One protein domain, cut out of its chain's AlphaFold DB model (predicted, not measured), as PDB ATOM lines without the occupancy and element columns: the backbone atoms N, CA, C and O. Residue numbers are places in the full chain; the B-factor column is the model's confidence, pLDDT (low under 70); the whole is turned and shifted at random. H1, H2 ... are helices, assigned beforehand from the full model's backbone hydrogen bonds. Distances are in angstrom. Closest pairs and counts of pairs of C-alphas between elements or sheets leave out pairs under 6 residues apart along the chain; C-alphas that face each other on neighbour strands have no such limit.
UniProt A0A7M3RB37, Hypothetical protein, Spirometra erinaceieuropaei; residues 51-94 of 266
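What this domain is: This is residues 51 to 94 of the 266 residues of the protein "Hypothetical protein" of Spirometra erinaceieuropaei (UniProt A0A7M3RB37). An open, loose arch: one long helix, H1, makes one limb, and a shorter helix, H2, makes the other, well clear of it and heading back nearly the reverse way. The ten residues between them swing across the gap, and residues 51 to 56 fold back beside the beginning of H1, with no compact core between the limbs. The printed part has 44 residues with two named helices, H1 then H2 along the chain, and no named strand; its class is all helix. It is loose, with a radius of gyration of the C-alphas of 13.3 A, and flat, spanning 37 by 25 by 11 A.

How they stand to each other: H1, residues 57 to 74, is the longest helix, and its N-to-C direction has the x, y, z components -0.67, 0.02 and 0.74. For H2, residues 85 to 94, the components are 0.75, -0.16 and -0.64. H1 and H2 are apart: no C-alpha of the one is within 8 A of the other. Residues 70 to 76, of which 70 to 74 belong to H1, stand free, and so do residues 84 to 90, of which 85 to 90 belong to H2. In both helices every O i to N i+4 pair is within hydrogen-bond range.

Where its parts are: H1 has 18 residues and measures 25.7 A from C-alpha 57 at (-11.164, -33.987, -47.896) to C-alpha 74 at (-26.682, -35.090, -27.477). H2 has 10 residues and measures 14.5 A from its first to its last C-alpha, ending at C-alpha 94 at (-29.038, -28.617, -50.587).

The domain as a whole: The C-alphas of Lys 55 and Ser 85 are the two farthest apart, at 37.0 A. The printed part has no cut, and the link from H1 to H2 is short. The mean pLDDT of the printed part is 76.7, and residues 51 to 53 and residue 89 are under 70.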
ATOM      1  N   ARG A  51      -8.579 -35.891 -30.807       60.31
ATOM      2  CA  ARG A  51      -8.941 -35.147 -32.007       60.31
ATOM      3  C   ARG A  51      -8.486 -35.954 -33.205       60.31
ATOM      4  O   ARG A  51      -7.306 -35.989 -33.526       60.31
ATOM      5  N   LEU A  52      -9.458 -36.538 -33.900       60.69
ATOM      6  CA  LEU A  52      -9.286 -36.992 -35.273       60.69
ATOM      7  C   LEU A  52      -8.784 -35.794 -36.084       60.69
ATOM      8  O   LEU A  52      -9.541 -34.849 -36.308       60.69
ATOM      9  N   VAL A  53      -7.500 -35.797 -36.447       64.75
ATOM     10  CA  VAL A  53      -6.910 -34.829 -37.376       64.75
ATOM     11  C   VAL A  53      -7.092 -35.416 -38.771       64.75
ATOM     12  O   VAL A  53      -6.366 -36.346 -39.127       64.75
ATOM     13  N   PRO A  54      -8.070 -34.937 -39.559       70.94
ATOM     14  CA  PRO A  54      -8.307 -35.493 -40.879       70.94
ATOM     15  C   PRO A  54      -7.132 -35.133 -41.796       70.94
ATOM     16  O   PRO A  54      -6.699 -33.978 -41.820       70.94
ATOM     17  N   LYS A  55      -6.616 -36.100 -42.553       72.12
ATOM     18  CA  LYS A  55      -5.508 -35.934 -43.504       72.12
ATOM     19  C   LYS A  55      -5.978 -35.711 -44.950       72.12
ATOM     20  O   LYS A  55      -5.147 -35.405 -45.801       72.12
ATOM     21  N   GLY A  56      -7.286 -35.770 -45.231       73.31
ATOM     22  CA  GLY A  56      -7.846 -35.485 -46.562       73.31
ATOM     23  C   GLY A  56      -9.324 -35.064 -46.582       73.31
ATOM     24  O   GLY A  56     -10.052 -35.232 -45.608       73.31
ATOM     25  N   THR A  57      -9.795 -34.530 -47.718       78.25
ATOM     26  CA  THR A  57     -11.164 -33.987 -47.896       78.25
ATOM     27  C   THR A  57     -12.271 -34.994 -47.563       78.25
ATOM     28  O   THR A  57     -13.277 -34.629 -46.958       78.25
ATOM     29  N   HIS A  58     -12.080 -36.271 -47.906       77.00
ATOM     30  CA  HIS A  58     -13.046 -37.339 -47.620       77.00
ATOM     31  C   HIS A  58     -13.118 -37.678 -46.126       77.00
ATOM     32  O   HIS A  58     -14.199 -37.916 -45.590       77.00
ATOM     33  N   GLU A  59     -11.984 -37.611 -45.433       79.00
ATOM     34  CA  GLU A  59     -11.898 -37.831 -43.990       79.00
ATOM     35  C   GLU A  59     -12.503 -36.647 -43.224       79.00
ATOM     36  O   GLU A  59     -13.188 -36.849 -42.225       79.00
ATOM     37  N   ILE A  60     -12.336 -35.413 -43.719       78.69
ATOM     38  CA  ILE A  60     -12.988 -34.217 -43.154       78.69
ATOM     39  C   ILE A  60     -14.511 -34.348 -43.244       78.69
ATOM     40  O   ILE A  60     -15.208 -34.059 -42.270       78.69
ATOM     41  N   ALA A  61     -15.032 -34.794 -44.391       79.56
ATOM     42  CA  ALA A  61     -16.465 -35.011 -44.572       79.56
ATOM     43  C   ALA A  61     -16.989 -36.100 -43.626       79.56
ATOM     44  O   ALA A  61     -17.986 -35.878 -42.942       79.56
ATOM     45  N   ALA A  62     -16.278 -37.225 -43.514       80.62
ATOM     46  CA  ALA A  62     -16.637 -38.308 -42.601       80.62
ATOM     47  C   ALA A  62     -16.636 -37.850 -41.132       80.62
ATOM     48  O   ALA A  62     -17.608 -38.075 -40.410       80.62
ATOM     49  N   VAL A  63     -15.600 -37.123 -40.704       82.06
ATOM     50  CA  VAL A  63     -15.520 -36.561 -39.347       82.06
ATOM     51  C   VAL A  63     -16.618 -35.521 -39.113       82.06
ATOM     52  O   VAL A  63     -17.187 -35.472 -38.026       82.06
ATOM     53  N   SER A  64     -16.970 -34.709 -40.113       84.31
ATOM     54  CA  SER A  64     -18.077 -33.754 -39.993       84.31
ATOM     55  C   SER A  64     -19.432 -34.448 -39.856       84.31
ATOM     56  O   SER A  64     -20.258 -33.982 -39.074       84.31
ATOM     57  N   ILE A  65     -19.670 -35.533 -40.596       83.75
ATOM     58  CA  ILE A  65     -20.895 -36.336 -40.481       83.75
ATOM     59  C   ILE A  65     -20.973 -36.947 -39.081       83.75
ATOM     60  O   ILE A  65     -21.992 -36.788 -38.412       83.75
ATOM     61  N   LEU A  66     -19.877 -37.545 -38.609       83.19
ATOM     62  CA  LEU A  66     -19.803 -38.138 -37.276       83.19
ATOM     63  C   LEU A  66     -20.072 -37.102 -36.179       83.19
ATOM     64  O   LEU A  66     -20.891 -37.334 -35.296       83.19
ATOM     65  N   LYS A  67     -19.443 -35.925 -36.262       86.50
ATOM     66  CA  LYS A  67     -19.688 -34.829 -35.315       86.50
ATOM     67  C   LYS A  67     -21.151 -34.410 -35.313       86.50
ATOM     68  O   LYS A  67     -21.734 -34.277 -34.246       86.50
ATOM     69  N   ASN A  68     -21.744 -34.219 -36.490       83.88
ATOM     70  CA  ASN A  68     -23.150 -33.840 -36.600       83.88
ATOM     71  C   ASN A  68     -24.083 -34.917 -36.028       83.88
ATOM     72  O   ASN A  68     -25.091 -34.554 -35.436       83.88
ATOM     73  N   SER A  69     -23.741 -36.204 -36.162       83.50
ATOM     74  CA  SER A  69     -24.479 -37.309 -35.533       83.50
ATOM     75  C   SER A  69     -24.420 -37.216 -34.012       83.50
ATOM     76  O   SER A  69     -25.454 -37.086 -33.372       83.50
ATOM     77  N   VAL A  70     -23.214 -37.135 -33.440       84.88
ATOM     78  CA  VAL A  70     -23.024 -37.022 -31.983       84.88
ATOM     79  C   VAL A  70     -23.735 -35.787 -31.418       84.88
ATOM     80  O   VAL A  70     -24.311 -35.836 -30.334       84.88
ATOM     81  N   PHE A  71     -23.733 -34.669 -32.152       82.00
ATOM     82  CA  PHE A  71     -24.476 -33.476 -31.748       82.00
ATOM     83  C   PHE A  71     -25.996 -33.668 -31.807       82.00
ATOM     84  O   PHE A  71     -26.684 -33.129 -30.945       82.00
ATOM     85  N   LYS A  72     -26.531 -34.407 -32.786       83.25
ATOM     86  CA  LYS A  72     -27.967 -34.722 -32.847       83.25
ATOM     87  C   LYS A  72     -28.394 -35.584 -31.663       83.25
ATOM     88  O   LYS A  72     -29.370 -35.236 -30.999       83.25
ATOM     89  N   ASP A  73     -27.602 -36.603 -31.349       81.00
ATOM     90  CA  ASP A  73     -27.856 -37.514 -30.232       81.00
ATOM     91  C   ASP A  73     -27.820 -36.760 -28.893       81.00
ATOM     92  O   ASP A  73     -28.740 -36.863 -28.083       81.00
ATOM     93  N   ALA A  74     -26.811 -35.903 -28.689       81.50
ATOM     94  CA  ALA A  74     -26.682 -35.090 -27.477       81.50
ATOM     95  C   ALA A  74     -27.803 -34.046 -27.309       81.50
ATOM     96  O   ALA A  74     -28.123 -33.655 -26.186       81.50
ATOM     97  N   LEU A  75     -28.393 -33.576 -28.411       81.06
ATOM     98  CA  LEU A  75     -29.531 -32.654 -28.396       81.06
ATOM     99  C   LEU A  75     -30.879 -33.373 -28.223       81.06
ATOM    100  O   LEU A  75     -31.908 -32.701 -28.167       81.06
ATOM    101  N   GLY A  76     -30.891 -34.709 -28.141       75.81
ATOM    102  CA  GLY A  76     -32.118 -35.502 -28.052       75.81
ATOM    103  C   GLY A  76     -32.976 -35.423 -29.318       75.81
ATOM    104  O   GLY A  76     -34.188 -35.624 -29.253       75.81
ATOM    105  N   ILE A  77     -32.368 -35.090 -30.461       79.50
ATOM    106  CA  ILE A  77     -33.034 -35.098 -31.764       79.50
ATOM    107  C   ILE A  77     -33.059 -36.557 -32.217       79.50
ATOM    108  O   ILE A  77     -32.076 -37.049 -32.769       79.50
ATOM    109  N   SER A  78     -34.159 -37.255 -31.926       73.06
ATOM    110  CA  SER A  78     -34.349 -38.651 -32.326       73.06
ATOM    111  C   SER A  78     -34.396 -38.799 -33.849       73.06
ATOM    112  O   SER A  78     -34.651 -37.839 -34.579       73.06
ATOM    113  N   GLU A  79     -34.184 -40.021 -34.343       70.25
ATOM    114  CA  GLU A  79     -34.377 -40.349 -35.764       70.25
ATOM    115  C   GLU A  79     -35.810 -40.051 -36.241       70.25
ATOM    116  O   GLU A  79     -36.015 -39.726 -37.409       70.25
ATOM    117  N   ASP A  80     -36.775 -40.062 -35.316       74.06
ATOM    118  CA  ASP A  80     -38.180 -39.710 -35.549       74.06
ATOM    119  C   ASP A  80     -38.452 -38.192 -35.539       74.06
ATOM    120  O   ASP A  80     -39.603 -37.760 -35.656       74.06
ATOM    121  N   TYR A  81     -37.424 -37.353 -35.359       77.31
ATOM    122  CA  TYR A  81     -37.587 -35.904 -35.385       77.31
ATOM    123  C   TYR A  81     -37.927 -35.428 -36.804       77.31
ATOM    124  O   TYR A  81     -37.075 -35.333 -37.690       77.31
ATOM    125  N   GLU A  82     -39.196 -35.079 -37.011       71.75
ATOM    126  CA  GLU A  82     -39.660 -34.421 -38.229       71.75
ATOM    127  C   GLU A  82     -39.157 -32.971 -38.262       71.75
ATOM    128  O   GLU A  82     -39.681 -32.075 -37.591       71.75
ATOM    129  N   ASP A  83     -38.145 -32.730 -39.094       78.00
ATOM    130  CA  ASP A  83     -37.708 -31.383 -39.443       78.00
ATOM    131  C   ASP A  83     -38.904 -30.566 -39.957       78.00
ATOM    132  O   ASP A  83     -39.588 -30.946 -40.913       78.00
ATOM    133  N   GLY A  84     -39.139 -29.394 -39.357       78.88
ATOM    134  CA  GLY A  84     -40.228 -28.509 -39.766       78.88
ATOM    135  C   GLY A  84     -40.219 -28.234 -41.277       78.88
ATOM    136  O   GLY A  84     -39.165 -28.156 -41.910       78.88
ATOM    137  N   SER A  85     -41.405 -28.046 -41.866       74.25
ATOM    138  CA  SER A  85     -41.622 -27.915 -43.323       74.25
ATOM    139  C   SER A  85     -40.633 -26.972 -44.045       74.25
ATOM    140  O   SER A  85     -40.173 -27.254 -45.155       74.25
ATOM    141  N   SER A  86     -40.216 -25.879 -43.396       70.62
ATOM    142  CA  SER A  86     -39.221 -24.938 -43.929       70.62
ATOM    143  C   SER A  86     -37.799 -25.513 -44.010       70.62
ATOM    144  O   SER A  86     -37.073 -25.223 -44.969       70.62
ATOM    145  N   LEU A  87     -37.400 -26.339 -43.041       76.12
ATOM    146  CA  LEU A  87     -36.089 -26.978 -42.965       76.12
ATOM    147  C   LEU A  87     -36.000 -28.171 -43.924       76.12
ATOM    148  O   LEU A  87     -35.007 -28.277 -44.647       76.12
ATOM    149  N   LYS A  88     -37.074 -28.961 -44.050       76.00
ATOM    150  CA  LYS A  88     -37.203 -30.042 -45.046       76.00
ATOM    151  C   LYS A  88     -37.005 -29.528 -46.475       76.00
ATOM    152  O   LYS A  88     -36.201 -30.067 -47.233       76.00
ATOM    153  N   MET A  89     -37.646 -28.409 -46.824       69.19
ATOM    154  CA  MET A  89     -37.467 -27.769 -48.137       69.19
ATOM    155  C   MET A  89     -36.058 -27.195 -48.337       69.19
ATOM    156  O   MET A  89     -35.555 -27.168 -49.461       69.19
ATOM    157  N   ALA A  90     -35.399 -26.731 -47.273       74.12
ATOM    158  CA  ALA A  90     -34.016 -26.271 -47.351       74.12
ATOM    159  C   ALA A  90     -33.028 -27.435 -47.520       74.12
ATOM    160  O   ALA A  90     -32.070 -27.300 -48.278       74.12
ATOM    161  N   ALA A  91     -33.261 -28.571 -46.861       78.06
ATOM    162  CA  ALA A  91     -32.479 -29.789 -47.042       78.06
ATOM    163  C   ALA A  91     -32.617 -30.326 -48.476       78.06
ATOM    164  O   ALA A  91     -31.603 -30.562 -49.128       78.06
ATOM    165  N   LEU A  92     -33.843 -30.385 -49.011       73.62
ATOM    166  CA  LEU A  92     -34.103 -30.770 -50.406       73.62
ATOM    167  C   LEU A  92     -33.389 -29.865 -51.421       73.62
ATOM    168  O   LEU A  92     -32.897 -30.353 -52.429       73.62
ATOM    169  N   ARG A  93     -33.271 -28.560 -51.143       73.75
ATOM    170  CA  ARG A  93     -32.508 -27.626 -51.993       73.75
ATOM    171  C   ARG A  93     -30.988 -27.789 -51.892       73.75
ATOM    172  O   ARG A  93     -30.282 -27.310 -52.774       73.75
ATOM    173  N   ARG A  94     -30.477 -28.393 -50.812       72.38
ATOM    174  CA  ARG A  94     -29.038 -28.617 -50.587       72.38
ATOM    175  C   ARG A  94     -28.565 -29.997 -51.031       72.38
ATOM    176  O   ARG A  94     -27.362 -30.159 -51.204       72.38
TER     177      ARG A  94